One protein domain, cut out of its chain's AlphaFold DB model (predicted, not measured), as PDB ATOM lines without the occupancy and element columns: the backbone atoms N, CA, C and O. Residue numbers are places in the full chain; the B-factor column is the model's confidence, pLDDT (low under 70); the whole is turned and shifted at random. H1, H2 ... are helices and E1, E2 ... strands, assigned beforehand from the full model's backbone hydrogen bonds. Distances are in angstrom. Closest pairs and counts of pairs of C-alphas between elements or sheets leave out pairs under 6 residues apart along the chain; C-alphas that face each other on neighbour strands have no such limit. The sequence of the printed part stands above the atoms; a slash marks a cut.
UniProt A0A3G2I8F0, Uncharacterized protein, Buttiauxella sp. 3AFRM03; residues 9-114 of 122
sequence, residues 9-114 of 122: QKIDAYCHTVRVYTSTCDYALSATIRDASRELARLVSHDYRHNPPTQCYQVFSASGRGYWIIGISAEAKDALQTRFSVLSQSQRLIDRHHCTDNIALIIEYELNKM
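AT A GLANCE: This is residues 9 to 114 of the 122 residues of an uncharacterized protein of Buttiauxella sp. 3AFRM03 (UniProt A0A3G2I8F0). What shape do these atoms make? A twisted sheet of five strands is covered on one face by the long helix H1 and by H3, which crosses it steeply, while the short helix H2 packs on the opposite face. What are the parts? The printed part has 106 residues, with three named helices and five named strands in the order E1 E2 H1 E3 E4 H2 E5 H3, of the class mixed, helices and strands. The antiparallel sheet has the order E1 E2 E4 E3 E5. How tightly is it built? It is compact, with a radius of gyration of the C-alphas of 13.0 A and spans of 40 by 30 by 22 A.

HOW THE PARTS SIT: What comes first? E1, residues 9 to 12, and E2, residues 15 to 20, form a hairpin, with N 9 and O 17 within hydrogen-bond range at 3.0 A. E2 is also the antiparallel neighbour of E4, residues 67 to 73, with N 18 and O 70 at 2.8 A. H1, residues 26 to 50, is on the sheet over E4 at a height of 7.7 A, its closest C-alphas to E4 being those of Leu 40 and Ile 72, 6.8 A apart. Which strands complete the sheet? E3, residues 57 to 64, and E4 form a hairpin, with N 60 and O 71 at 2.9 A. E5, residues 87 to 94, is the antiparallel neighbour of E3, with N 61 and O 88 at 2.8 A, and bends by 69 degrees at residue 91. Where are the other helices? H2, residues 77 to 83, is on the opposite face from H1, its closest C-alphas to E5 being those of Gln 81 and Leu 87, 6.5 A apart. H3, residues 100 to 113, is on the same face as H1, over E3 and E5. H1 and H3 touch at a steep tilt of 43 degrees, opposite ways, their closest C-alphas being those of Ser 37 and Ala 104, 4.9 A apart. What do strands and helices form together? E2, H1, E3 and E4, H2, E5 are split strand-helix-strand units, each two same-way strands with another strand between them in the sheet, and both crossovers are right-handed. In H1, H2 and H3 every O i to N i+4 pair is within hydrogen-bond range.

IN THESE COORDINATES: Where are the anchors? E1 begins at C-alpha 9, (121.428, 88.205, 74.097), and H3 ends at C-alpha 113, (127.564, 74.263, 91.406). How long are the elements? H1 measures 36.2 A from first to last C-alpha, E3 21.9 A, H3 20.4 A, E4 18.9 A, E5 18.4 A and E2 16.2 A.

THE WHOLE: How far does it reach? The two C-alphas farthest apart are those of Thr 24 and Pro 52, at 40.6 A. Is the printed part continuous? It has no cut, and no link is long. Where is confidence low? The pLDDT is under 70 at residues 9 to 13, 22 to 27 and 52 to 54.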
ATOM      1  N   GLN A   9     120.852  86.902  74.401       55.56
ATOM      2  CA  GLN A   9     121.428  88.205  74.097       55.56
ATOM      3  C   GLN A   9     122.922  88.020  73.893       55.56
ATOM      4  O   GLN A   9     123.662  87.673  74.820       55.56
ATOM      5  N   LYS A  10     123.349  88.245  72.649       53.06
ATOM      6  CA  LYS A  10     124.754  88.370  72.294       53.06
ATOM      7  C   LYS A  10     125.215  89.747  72.754       53.06
ATOM      8  O   LYS A  10     124.725  90.752  72.245       53.06
ATOM      9  N   ILE A  11     126.093  89.784  73.752       57.06
ATOM     10  CA  ILE A  11     126.649  91.045  74.259       57.06
ATOM     11  C   ILE A  11     127.816  91.474  73.358       57.06
ATOM     12  O   ILE A  11     127.962  92.657  73.068       57.06
ATOM     13  N   ASP A  12     128.574  90.506  72.830       62.69
ATOM     14  CA  ASP A  12     129.608  90.684  71.805       62.69
ATOM     15  C   ASP A  12     129.954  89.344  71.117       62.69
ATOM     16  O   ASP A  12     129.263  88.341  71.292       62.69
ATOM     17  N   ALA A  13     131.009  89.316  70.293       65.94
ATOM     18  CA  ALA A  13     131.448  88.120  69.572       65.94
ATOM     19  C   ALA A  13     131.839  86.931  70.472       65.94
ATOM     20  O   ALA A  13     131.768  85.803  69.995       65.94
ATOM     21  N   TYR A  14     132.195  87.174  71.737       75.81
ATOM     22  CA  TYR A  14     132.824  86.207  72.640       75.81
ATOM     23  C   TYR A  14     132.112  86.097  73.997       75.81
ATOM     24  O   TYR A  14     132.665  85.526  74.937       75.81
ATOM     25  N   CYS A  15     130.898  86.634  74.119       86.88
ATOM     26  CA  CYS A  15     130.092  86.634  75.333       86.88
ATOM     27  C   CYS A  15     128.620  86.392  74.979       86.88
ATOM     28  O   CYS A  15     127.915  87.264  74.453       86.88
ATOM     29  N   HIS A  16     128.153  85.181  75.292       89.44
ATOM     30  CA  HIS A  16     126.779  84.750  75.057       89.44
ATOM     31  C   HIS A  16     126.067  84.569  76.381       89.44
ATOM     32  O   HIS A  16     126.590  83.934  77.300       89.44
ATOM     33  N   THR A  17     124.858  85.115  76.477       89.31
ATOM     34  CA  THR A  17     124.088  85.089  77.716       89.31
ATOM     35  C   THR A  17     122.638  84.718  77.485       89.31
ATOM     36  O   THR A  17     122.036  85.050  76.462       89.31
ATOM     37  N   VAL A  18     122.067  84.065  78.487       87.12
ATOM     38  CA  VAL A  18     120.647  83.774  78.601       87.12
ATOM     39  C   VAL A  18     120.151  84.413  79.891       87.12
ATOM     40  O   VAL A  18     120.692  84.171  80.973       87.12
ATOM     41  N   ARG A  19     119.121  85.255  79.778       84.88
ATOM     42  CA  ARG A  19     118.448  85.845  80.941       84.88
ATOM     43  C   ARG A  19     117.318  84.935  81.400       84.88
ATOM     44  O   ARG A  19     116.479  84.536  80.596       84.88
ATOM     45  N   VAL A  20     117.288  84.654  82.695       79.06
ATOM     46  CA  VAL A  20     116.325  83.767  83.340       79.06
ATOM     47  C   VAL A  20     115.496  84.571  84.338       79.06
ATOM     48  O   VAL A  20     116.007  85.045  85.353       79.06
ATOM     49  N   TYR A  21     114.204  84.721  84.044       74.06
ATOM     50  CA  TYR A  21     113.218  85.365  84.914       74.06
ATOM     51  C   TYR A  21     112.415  84.266  85.617       74.06
ATOM     52  O   TYR A  21     111.456  83.735  85.059       74.06
ATOM     53  N   THR A  22     112.845  83.860  86.811       65.12
ATOM     54  CA  THR A  22     112.230  82.758  87.567       65.12
ATOM     55  C   THR A  22     111.505  83.271  88.807       65.12
ATOM     56  O   THR A  22     111.987  84.162  89.500       65.12
ATOM     57  N   SER A  23     110.335  82.687  89.076       56.69
ATOM     58  CA  SER A  23     109.480  82.967  90.228       56.69
ATOM     59  C   SER A  23     109.483  81.819  91.247       56.69
ATOM     60  O   SER A  23     108.418  81.428  91.704       56.69
ATOM     61  N   THR A  24     110.653  81.293  91.627       52.50
ATOM     62  CA  THR A  24     110.884  80.449  92.834       52.50
ATOM     63  C   THR A  24     110.679  78.917  92.783       52.50
ATOM     64  O   THR A  24     110.878  78.283  93.811       52.50
ATOM     65  N   CYS A  25     110.397  78.264  91.643       58.62
ATOM     66  CA  CYS A  25     110.336  76.780  91.599       58.62
ATOM     67  C   CYS A  25     111.634  76.115  91.089       58.62
ATOM     68  O   CYS A  25     112.001  76.294  89.925       58.62
ATOM     69  N   ASP A  26     112.255  75.250  91.902       62.62
ATOM     70  CA  ASP A  26     113.514  74.532  91.598       62.62
ATOM     71  C   ASP A  26     113.447  73.641  90.345       62.62
ATOM     72  O   ASP A  26     114.406  73.554  89.572       62.62
ATOM     73  N   TYR A  27     112.294  73.012  90.093       61.81
ATOM     74  CA  TYR A  27     112.081  72.204  88.886       61.81
ATOM     75  C   TYR A  27     112.123  73.062  87.612       61.81
ATOM     76  O   TYR A  27     112.739  72.682  86.616       61.81
ATOM     77  N   ALA A  28     111.523  74.258  87.660       72.19
ATOM     78  CA  ALA A  28     111.554  75.198  86.544       72.19
ATOM     79  C   ALA A  28     112.970  75.750  86.324       72.19
ATOM     80  O   ALA A  28     113.383  75.943  85.181       72.19
ATOM     81  N   LEU A  29     113.736  75.948  87.402       76.00
ATOM     82  CA  LEU A  29     115.130  76.377  87.321       76.00
ATOM     83  C   LEU A  29     116.014  75.310  86.664       76.00
ATOM     84  O   LEU A  29     116.740  75.629  85.728       76.00
ATOM     85  N   SER A  30     115.902  74.048  87.086       79.81
ATOM     86  CA  SER A  30     116.676  72.935  86.514       79.81
ATOM     87  C   SER A  30     116.403  72.750  85.019       79.81
ATOM     88  O   SER A  30     117.333  72.621  84.223       79.81
ATOM     89  N   ALA A  31     115.128  72.798  84.616       83.19
ATOM     90  CA  ALA A  31     114.746  72.743  83.207       83.19
ATOM     91  C   ALA A  31     115.312  73.937  82.420       83.19
ATOM     92  O   ALA A  31     115.885  73.759  81.347       83.19
ATOM     93  N   THR A  32     115.244  75.143  82.993       84.06
ATOM     94  CA  THR A  32     115.781  76.351  82.353       84.06
ATOM     95  C   THR A  32     117.300  76.292  82.185       84.06
ATOM     96  O   THR A  32     117.813  76.661  81.130       84.06
ATOM     97  N   ILE A  33     118.030  75.808  83.198       87.12
ATOM     98  CA  ILE A  33     119.483  75.609  83.124       87.12
ATOM     99  C   ILE A  33     119.817  74.638  81.996       87.12
ATOM    100  O   ILE A  33     120.701  74.926  81.193       87.12
ATOM    101  N   ARG A  34     119.096  73.518  81.897       89.44
ATOM    102  CA  ARG A  34     119.311  72.525  80.840       89.44
ATOM    103  C   ARG A  34     119.101  73.110  79.446       89.44
ATOM    104  O   ARG A  34     119.949  72.929  78.573       89.44
ATOM    105  N   ASP A  35     118.006  73.834  79.238       89.25
ATOM    106  CA  ASP A  35     117.697  74.427  77.934       89.25
ATOM    107  C   ASP A  35     118.714  75.502  77.543       89.25
ATOM    108  O   ASP A  35     119.223  75.510  76.419       89.25
ATOM    109  N   ALA A  36     119.098  76.359  78.486       88.94
ATOM    110  CA  ALA A  36     120.132  77.355  78.252       88.94
ATOM    111  C   ALA A  36     121.511  76.732  78.004       88.94
ATOM    112  O   ALA A  36     122.253  77.220  77.156       88.94
ATOM    113  N   SER A  37     121.847  75.640  78.693       92.19
ATOM    114  CA  SER A  37     123.113  74.926  78.494       92.19
ATOM    115  C   SER A  37     123.225  74.383  77.072       92.19
ATOM    116  O   SER A  37     124.274  74.518  76.444       92.19
ATOM    117  N   ARG A  38     122.131  73.839  76.524       93.56
ATOM    118  CA  ARG A  38     122.066  73.374  75.130       93.56
ATOM    119  C   ARG A  38     122.241  74.518  74.134       93.56
ATOM    120  O   ARG A  38     123.010  74.382  73.185       93.56
ATOM    121  N   GLU A  39     121.573  75.647  74.359       91.69
ATOM    122  CA  GLU A  39     121.680  76.799  73.459       91.69
ATOM    123  C   GLU A  39     123.082  77.425  73.493       91.69
ATOM    124  O   GLU A  39     123.682  77.664  72.444       91.69
ATOM    125  N   LEU A  40     123.666  77.612  74.680       92.00
ATOM    126  CA  LEU A  40     125.036  78.112  74.830       92.00
ATOM    127  C   LEU A  40     126.061  77.155  74.202       92.00
ATOM    128  O   LEU A  40     126.985  77.602  73.521       92.00
ATOM    129  N   ALA A  41     125.878  75.841  74.355       92.62
ATOM    130  CA  ALA A  41     126.735  74.845  73.718       92.62
ATOM    131  C   ALA A  41     126.673  74.905  72.189       92.62
ATOM    132  O   ALA A  41     127.703  74.772  71.519       92.62
ATOM    133  N   ARG A  42     125.481  75.134  71.626       91.38
ATOM    134  CA  ARG A  42     125.286  75.336  70.186       91.38
ATOM    135  C   ARG A  42     126.030  76.580  69.698       91.38
ATOM    136  O   ARG A  42     126.695  76.503  68.666       91.38
ATOM    137  N   LEU A  43     125.963  77.685  70.443       89.38
ATOM    138  CA  LEU A  43     126.663  78.935  70.120       89.38
ATOM    139  C   LEU A  43     128.186  78.763  70.153       89.38
ATOM    140  O   LEU A  43     128.849  79.085  69.173       89.38
ATOM    141  N   VAL A  44     128.738  78.151  71.204       89.56
ATOM    142  CA  VAL A  44     130.185  77.870  71.287       89.56
ATOM    143  C   VAL A  44     130.645  76.932  70.176       89.56
ATOM    144  O   VAL A  44     131.661  77.173  69.526       89.56
ATOM    145  N   SER A  45     129.874  75.876  69.908       89.31
ATOM    146  CA  SER A  45     130.179  74.943  68.821       89.31
ATOM    147  C   SER A  45     130.163  75.630  67.460       89.31
ATOM    148  O   SER A  45     130.946  75.275  66.581       89.31
ATOM    149  N   HIS A  46     129.256  76.588  67.265       87.94
ATOM    150  CA  HIS A  46     129.202  77.400  66.061       87.94
ATOM    151  C   HIS A  46     130.425  78.317  65.968       87.94
ATOM    152  O   HIS A  46     131.076  78.339  64.924       87.94
ATOM    153  N   ASP A  47     130.784  79.018  67.042       87.31
ATOM    154  CA  ASP A  47     131.943  79.913  67.062       87.31
ATOM    155  C   ASP A  47     133.243  79.166  66.755       87.31
ATOM    156  O   ASP A  47     134.016  79.622  65.914       87.31
ATOM    157  N   TYR A  48     133.456  77.982  67.337       86.69
ATOM    158  CA  TYR A  48     134.654  77.175  67.080       86.69
ATOM    159  C   TYR A  48     134.782  76.648  65.651       86.69
ATOM    160  O   TYR A  48     135.888  76.312  65.227       86.69
ATOM    161  N   ARG A  49     133.683  76.569  64.896       85.62
ATOM    162  CA  ARG A  49     133.726  76.189  63.475       85.62
ATOM    163  C   ARG A  49     134.094  77.354  62.562       85.62
ATOM    164  O   ARG A  49     134.596  77.107  61.472       85.62
ATOM    165  N   HIS A  50     133.826  78.589  62.984       84.44
ATOM    166  CA  HIS A  50     133.906  79.769  62.119       84.44
ATOM    167  C   HIS A  50     134.993  80.769  62.533       84.44
ATOM    168  O   HIS A  50     135.332  81.641  61.739       84.44
ATOM    169  N   ASN A  51     135.559  80.644  63.736       74.44
ATOM    170  CA  ASN A  51     136.606  81.524  64.250       74.44
ATOM    171  C   ASN A  51     137.885  80.740  64.598       74.44
ATOM    172  O   ASN A  51     137.808  79.573  64.993       74.44
ATOM    173  N   PRO A  52     139.073  81.364  64.477       63.81
ATOM    174  CA  PRO A  52     140.333  80.728  64.842       63.81
ATOM    175  C   PRO A  52     140.381  80.327  66.333       63.81
ATOM    176  O   PRO A  52     139.825  81.016  67.188       63.81
ATOM    177  N   PRO A  53     141.066  79.216  66.668       60.06
ATOM    178  CA  PRO A  53     140.913  78.477  67.927       60.06
ATOM    179  C   PRO A  53     141.683  79.059  69.121       60.06
ATOM    180  O   PRO A  53     142.121  78.318  69.995       60.06
ATOM    181  N   THR A  54     141.922  80.364  69.159       69.56
ATOM    182  CA  THR A  54     142.865  80.944  70.128       69.56
ATOM    183  C   THR A  54     142.271  81.163  71.514       69.56
ATOM    184  O   THR A  54     143.001  81.546  72.424       69.56
ATOM    185  N   GLN A  55     140.966  80.958  71.690       78.00
ATOM    186  CA  GLN A  55     140.267  81.286  72.926       78.00
ATOM    187  C   GLN A  55     139.531  80.075  73.493       78.00
ATOM    188  O   GLN A  55     138.957  79.285  72.748       78.00
ATOM    189  N   CYS A  56     139.543  79.961  74.820       88.81
ATOM    190  CA  CYS A  56     138.726  79.015  75.564       88.81
ATOM    191  C   CYS A  56     137.555  79.757  76.197       88.81
ATOM    192  O   CYS A  56     137.713  80.864  76.711       88.81
ATOM    193  N   TYR A  57     136.398  79.115  76.213       91.88
ATOM    194  CA  TYR A  57     135.213  79.647  76.862       91.88
ATOM    195  C   TYR A  57     135.144  79.217  78.331       91.88
ATOM    196  O   TYR A  57     135.535  78.104  78.685       91.88
ATOM    197  N   GLN A  58     134.585  80.070  79.182       92.94
ATOM    198  CA  GLN A  58     134.275  79.781  80.579       92.94
ATOM    199  C   GLN A  58     132.808  80.046  80.872       92.94
ATOM    200  O   GLN A  58     132.226  81.023  80.402       92.94
ATOM    201  N   VAL A  59     132.226  79.178  81.692       93.81
ATOM    202  CA  VAL A  59     130.857  79.332  82.188       93.81
ATOM    203  C   VAL A  59     130.839  80.388  83.283       93.81
ATOM    204  O   VAL A  59     131.710  80.396  84.154       93.81
ATOM    205  N   PHE A  60     129.827  81.242  83.291       92.19
ATOM    206  CA  PHE A  60     129.575  82.157  84.393       92.19
ATOM    207  C   PHE A  60     128.081  82.267  84.698       92.19
ATOM    208  O   PHE A  60     127.224  82.037  83.842       92.19
ATOM    209  N   SER A  61     127.776  82.660  85.928       90.00
ATOM    210  CA  SER A  61     126.457  83.111  86.342       90.00
ATOM    211  C   SER A  61     126.552  84.495  86.972       90.00
ATOM    212  O   SER A  61     127.541  84.853  87.615       90.00
ATOM    213  N   ALA A  62     125.520  85.298  86.767       87.56
ATOM    214  CA  ALA A  62     125.389  86.608  87.371       87.56
ATOM    215  C   ALA A  62     123.948  86.873  87.804       87.56
ATOM    216  O   ALA A  62     123.004  86.279  87.281       87.56
ATOM    217  N   SER A  63     123.767  87.789  88.754       80.31
ATOM    218  CA  SER A  63     122.438  88.212  89.208       80.31
ATOM    219  C   SER A  63     122.176  89.674  88.859       80.31
ATOM    220  O   SER A  63     122.992  90.543  89.172       80.31
ATOM    221  N   GLY A  64     121.018  89.938  88.256       74.06
ATOM    222  CA  GLY A  64     120.461  91.273  88.048       74.06
ATOM    223  C   GLY A  64     119.240  91.521  88.938       74.06
ATOM    224  O   GLY A  64     118.790  90.645  89.678       74.06
ATOM    225  N   ARG A  65     118.669  92.730  88.867       76.06
ATOM    226  CA  ARG A  65     117.446  93.072  89.614       76.06
ATOM    227  C   ARG A  65     116.254  92.271  89.075       76.06
ATOM    228  O   ARG A  65     115.697  92.627  88.042       76.06
ATOM    229  N   GLY A  66     115.870  91.204  89.776       73.31
ATOM    230  CA  GLY A  66     114.713  90.369  89.424       73.31
ATOM    231  C   GLY A  66     114.974  89.314  88.345       73.31
ATOM    232  O   GLY A  66     114.024  88.741  87.817       73.31
ATOM    233  N   TYR A  67     116.237  89.052  87.995       77.88
ATOM    234  CA  TYR A  67     116.591  88.015  87.027       77.88
ATOM    235  C   TYR A  67     117.999  87.477  87.250       77.88
ATOM    236  O   TYR A  67     118.850  88.105  87.881       77.88
ATOM    237  N   TRP A  68     118.244  86.312  86.675       80.88
ATOM    238  CA  TRP A  68     119.560  85.714  86.571       80.88
ATOM    239  C   TRP A  68     120.091  85.770  85.159       80.88
ATOM    240  O   TRP A  68     119.342  85.834  84.186       80.88
ATOM    241  N   ILE A  69     121.405  85.717  85.063       86.44
ATOM    242  CA  ILE A  69     122.136  85.628  83.817       86.44
ATOM    243  C   ILE A  69     122.992  84.382  83.925       86.44
ATOM    244  O   ILE A  69     123.764  84.234  84.867       86.44
ATOM    245  N   ILE A  70     122.854  83.495  82.958       89.06
ATOM    246  CA  ILE A  70     123.770  82.379  82.751       89.06
ATOM    247  C   ILE A  70     124.444  82.604  81.414       89.06
ATOM    248  O   ILE A  70     123.796  83.007  80.444       89.06
ATOM    249  N   GLY A  71     125.752  82.424  81.372       90.69
ATOM    250  CA  GLY A  71     126.515  82.797  80.202       90.69
ATOM    251  C   GLY A  71     127.779  81.993  80.030       90.69
ATOM    252  O   GLY A  71     128.220  81.247  80.906       90.69
ATOM    253  N   ILE A  72     128.341  82.160  78.846       92.06
ATOM    254  CA  ILE A  72     129.623  81.611  78.461       92.06
ATOM    255  C   ILE A  72     130.424  82.724  77.802       92.06
ATOM    256  O   ILE A  72     129.895  83.482  76.984       92.06
ATOM    257  N   SER A  73     131.680  82.868  78.200       91.12
ATOM    258  CA  SER A  73     132.521  83.934  77.677       91.12
ATOM    259  C   SER A  73     133.979  83.523  77.579       91.12
ATOM    260  O   SER A  73     134.466  82.762  78.410       91.12
ATOM    261  N   ALA A  74     134.653  84.025  76.550       89.06
ATOM    262  CA  ALA A  74     136.105  84.000  76.445       89.06
ATOM    263  C   ALA A  74     136.753  85.324  76.907       89.06
ATOM    264  O   ALA A  74     137.968  85.496  76.810       89.06
ATOM    265  N   GLU A  75     135.955  86.268  77.415       84.44
ATOM    266  CA  GLU A  75     136.450  87.498  78.023       84.44
ATOM    267  C   GLU A  75     137.146  87.221  79.363       84.44
ATOM    268  O   GLU A  75     136.786  86.311  80.115       84.44
ATOM    269  N   ALA A  76     138.119  88.071  79.698       81.00
ATOM    270  CA  ALA A  76     138.737  88.062  81.016       81.00
ATOM    271  C   ALA A  76     137.714  88.405  82.114       81.00
ATOM    272  O   ALA A  76     136.812  89.224  81.919       81.00
ATOM    273  N   LYS A  77     137.902  87.826  83.306       80.69
ATOM    274  CA  LYS A  77     137.023  88.024  84.470       80.69
ATOM    275  C   LYS A  77     136.763  89.497  84.790       80.69
ATOM    276  O   LYS A  77     135.623  89.862  85.060       80.69
ATOM    277  N   ASP A  78     137.795  90.333  84.727       83.75
ATOM    278  CA  ASP A  78     137.684  91.758  85.046       83.75
ATOM    279  C   ASP A  78     136.726  92.477  84.083       83.75
ATOM    280  O   ASP A  78     135.893  93.274  84.513       83.75
ATOM    281  N   ALA A  79     136.749  92.123  82.793       84.50
ATOM    282  CA  ALA A  79     135.805  92.652  81.809       84.50
ATOM    283  C   ALA A  79     134.364  92.230  82.136       84.50
ATOM    284  O   ALA A  79     133.455  93.062  82.129       84.50
ATOM    285  N   LEU A  80     134.145  90.972  82.527       84.75
ATOM    286  CA  LEU A  80     132.824  90.498  82.957       84.75
ATOM    287  C   LEU A  80     132.336  91.205  84.230       84.75
ATOM    288  O   LEU A  80     131.155  91.530  84.328       84.75
ATOM    289  N   GLN A  81     133.224  91.495  85.184       85.56
ATOM    290  CA  GLN A  81     132.876  92.208  86.418       85.56
ATOM    291  C   GLN A  81     132.457  93.662  86.171       85.56
ATOM    292  O   GLN A  81     131.599  94.171  86.890       85.56
ATOM    293  N   THR A  82     132.984  94.319  85.131       85.00
ATOM    294  CA  THR A  82     132.484  95.651  84.736       85.00
ATOM    295  C   THR A  82     131.055  95.611  84.189       85.00
ATOM    296  O   THR A  82     130.319  96.589  84.313       85.00
ATOM    297  N   ARG A  83     130.636  94.476  83.612       82.69
ATOM    298  CA  ARG A  83     129.300  94.282  83.023       82.69
ATOM    299  C   ARG A  83     128.283  93.751  84.029       82.69
ATOM    300  O   ARG A  83     127.098  94.073  83.938       82.69
ATOM    301  N   PHE A  84     128.732  92.934  84.979       84.25
ATOM    302  CA  PHE A  84     127.879  92.227  85.928       84.25
ATOM    303  C   PHE A  84     128.323  92.477  87.368       84.25
ATOM    304  O   PHE A  84     129.373  92.012  87.804       84.25
ATOM    305  N   SER A  85     127.468  93.150  88.142       75.19
ATOM    306  CA  SER A  85     127.756  93.554  89.527       75.19
ATOM    307  C   SER A  85     127.944  92.387  90.502       75.19
ATOM    308  O   SER A  85     128.618  92.523  91.517       75.19
ATOM    309  N   VAL A  86     127.318  91.242  90.226       85.12
ATOM    310  CA  VAL A  86     127.447  90.017  91.021       85.12
ATOM    311  C   VAL A  86     127.730  88.892  90.043       85.12
ATOM    312  O   VAL A  86     126.837  88.521  89.287       85.12
ATOM    313  N   LEU A  87     128.960  88.381  90.055       88.31
ATOM    314  CA  LEU A  87     129.461  87.394  89.101       88.31
ATOM    315  C   LEU A  87     130.071  86.198  89.841       88.31
ATOM    316  O   LEU A  87     130.917  86.366  90.721       88.31
ATOM    317  N   SER A  88     129.690  84.997  89.426       89.56
ATOM    318  CA  SER A  88     130.375  83.743  89.722       89.56
ATOM    319  C   SER A  88     130.874  83.153  88.409       89.56
ATOM    320  O   SER A  88     130.109  83.018  87.462       89.56
ATOM    321  N   GLN A  89     132.153  82.797  88.333       90.69
ATOM    322  CA  GLN A  89     132.761  82.253  87.120       90.69
ATOM    323  C   GLN A  89     133.367  80.886  87.420       90.69
ATOM    324  O   GLN A  89     134.036  80.706  88.440       90.69
ATOM    325  N   SER A  90     133.113  79.927  86.535       91.31
ATOM    326  CA  SER A  90     133.713  78.600  86.597       91.31
ATOM    327  C   SER A  90     135.209  78.686  86.303       91.31
ATOM    328  O   SER A  90     135.652  79.445  85.445       91.31
ATOM    329  N   GLN A  91     135.986  77.853  86.991       89.88
ATOM    330  CA  GLN A  91     137.403  77.650  86.684       89.88
ATOM    331  C   GLN A  91     137.609  76.725  85.476       89.88
ATOM    332  O   GLN A  91     138.713  76.629  84.949       89.88
ATOM    333  N   ARG A  92     136.559  76.026  85.026       91.00
ATOM    334  CA  ARG A  92     136.649  75.065  83.932       91.00
ATOM    335  C   ARG A  92     136.644  75.776  82.584       91.00
ATOM    336  O   ARG A  92     135.724  76.527  82.269       91.00
ATOM    337  N   LEU A  93     137.665  75.482  81.786       91.31
ATOM    338  CA  LEU A  93     137.761  75.902  80.395       91.31
ATOM    339  C   LEU A  93     137.018  74.912  79.492       91.31
ATOM    340  O   LEU A  93     137.078  73.697  79.693       91.31
ATOM    341  N   ILE A  94     136.336  75.442  78.485       91.50
ATOM    342  CA  ILE A  94     135.699  74.698  77.404       91.50
ATOM    343  C   ILE A  94     136.465  75.032  76.134       91.50
ATOM    344  O   ILE A  94     136.387  76.161  75.659       91.50
ATOM    345  N   ASP A  95     137.181  74.058  75.579       89.19
ATOM    346  CA  ASP A  95     137.899  74.179  74.307       89.19
ATOM    347  C   ASP A  95     137.155  73.504  73.133       89.19
ATOM    348  O   ASP A  95     136.134  72.834  73.318       89.19
ATOM    349  N   ARG A  96     137.694  73.679  71.918       85.69
ATOM    350  CA  ARG A  96     137.125  73.216  70.637       85.69
ATOM    351  C   ARG A  96     137.064  71.703  70.422       85.69
ATOM    352  O   ARG A  96     136.443  71.274  69.453       85.69
ATOM    353  N   HIS A  97     137.746  70.897  71.232       86.06
ATOM    354  CA  HIS A  97     137.777  69.441  71.054       86.06
ATOM    355  C   HIS A  97     136.536  68.768  71.644       86.06
ATOM    356  O   HIS A  97     136.240  67.617  71.323       86.06
ATOM    357  N   HIS A  98     135.784  69.479  72.484       84.94
ATOM    358  CA  HIS A  98     134.530  68.979  73.020       84.94
ATOM    359  C   HIS A  98     133.434  69.000  71.947       84.94
ATOM    360  O   HIS A  98     133.222  70.003  71.265       84.94
ATOM    361  N   CYS A  99     132.690  67.899  71.824       87.44
ATOM    362  CA  CYS A  99     131.454  67.898  71.049       87.44
ATOM    363  C   CYS A  99     130.374  68.730  71.757       87.44
ATOM    364  O   CYS A  99     130.436  68.960  72.966       87.44
ATOM    365  N   THR A 100     129.355  69.154  71.009       86.81
ATOM    366  CA  THR A 100     128.276  70.011  71.517       86.81
ATOM    367  C   THR A 100     127.588  69.431  72.757       86.81
ATOM    368  O   THR A 100     127.363  70.168  73.712       86.81
ATOM    369  N   ASP A 101     127.327  68.121  72.793       88.88
ATOM    370  CA  ASP A 101     126.692  67.479  73.952       88.88
ATOM    371  C   ASP A 101     127.590  67.516  75.194       88.88
ATOM    372  O   ASP A 101     127.125  67.833  76.289       88.88
ATOM    373  N   ASN A 102     128.897  67.288  75.027       92.69
ATOM    374  CA  ASN A 102     129.856  67.410  76.123       92.69
ATOM    375  C   ASN A 102     129.924  68.849  76.639       92.69
ATOM    376  O   ASN A 102     129.966  69.059  77.848       92.69
ATOM    377  N   ILE A 103     129.893  69.842  75.745       93.38
ATOM    378  CA  ILE A 103     129.849  71.256  76.135       93.38
ATOM    379  C   ILE A 103     128.579  71.537  76.946       93.38
ATOM    380  O   ILE A 103     128.670  72.124  78.022       93.38
ATOM    381  N   ALA A 104     127.413  71.082  76.482       94.31
ATOM    382  CA  ALA A 104     126.146  71.280  77.184       94.31
ATOM    383  C   ALA A 104     126.170  70.658  78.590       94.31
ATOM    384  O   ALA A 104     125.790  71.321  79.552       94.31
ATOM    385  N   LEU A 105     126.683  69.431  78.723       94.31
ATOM    386  CA  LEU A 105     126.831  68.756  80.016       94.31
ATOM    387  C   LEU A 105     127.800  69.488  80.950       94.31
ATOM    388  O   LEU A 105     127.534  69.595  82.146       94.31
ATOM    389  N   ILE A 106     128.910  70.013  80.421       93.31
ATOM    390  CA  ILE A 106     129.860  70.817  81.199       93.31
ATOM    391  C   ILE A 106     129.182  72.090  81.712       93.31
ATOM    392  O   ILE A 106     129.321  72.410  82.892       93.31
ATOM    393  N   ILE A 107     128.437  72.795  80.857       93.50
ATOM    394  CA  ILE A 107     127.723  74.019  81.237       93.50
ATOM    395  C   ILE A 107     126.675  73.717  82.314       93.50
ATOM    396  O   ILE A 107     126.685  74.370  83.355       93.50
ATOM    397  N   GLU A 108     125.830  72.701  82.111       93.19
ATOM    398  CA  GLU A 108     124.800  72.294  83.080       93.19
ATOM    399  C   GLU A 108     125.436  71.936  84.430       93.19
ATOM    400  O   GLU A 108     124.993  72.403  85.480       93.19
ATOM    401  N   TYR A 109     126.516  71.154  84.417       92.44
ATOM    402  CA  TYR A 109     127.221  70.747  85.629       92.44
ATOM    403  C   TYR A 109     127.846  71.927  86.381       92.44
ATOM    404  O   TYR A 109     127.720  72.012  87.601       92.44
ATOM    405  N   GLU A 110     128.504  72.850  85.677       92.25
ATOM    406  CA  GLU A 110     129.129  74.011  86.310       92.25
ATOM    407  C   GLU A 110     128.087  74.997  86.848       92.25
ATOM    408  O   GLU A 110     128.255  75.494  87.959       92.25
ATOM    409  N   LEU A 111     126.977  75.222  86.136       88.88
ATOM    410  CA  LEU A 111     125.884  76.076  86.616       88.88
ATOM    411  C   LEU A 111     125.216  75.516  87.878       88.88
ATOM    412  O   LEU A 111     124.924  76.284  88.789       88.88
ATOM    413  N   ASN A 112     125.044  74.195  87.980       86.31
ATOM    414  CA  ASN A 112     124.477  73.552  89.172       86.31
ATOM    415  C   ASN A 112     125.362  73.683  90.428       86.31
ATOM    416  O   ASN A 112     124.867  73.536  91.543       86.31
ATOM    417  N   LYS A 113     126.661  73.969  90.276       86.44
ATOM    418  CA  LYS A 113     127.564  74.263  91.406       86.44
ATOM    419  C   LYS A 113     127.537  75.725  91.834       86.44
ATOM    420  O   LYS A 113     128.048  76.054  92.905       86.44
ATOM    421  N   MET A 114     127.038  76.618  90.982       83.44
ATOM    422  CA  MET A 114     127.046  78.043  91.273       83.44
ATOM    423  C   MET A 114     125.883  78.367  92.211       83.44
ATOM    424  O   MET A 114     124.757  77.935  91.966       83.44
TER     425      MET A 114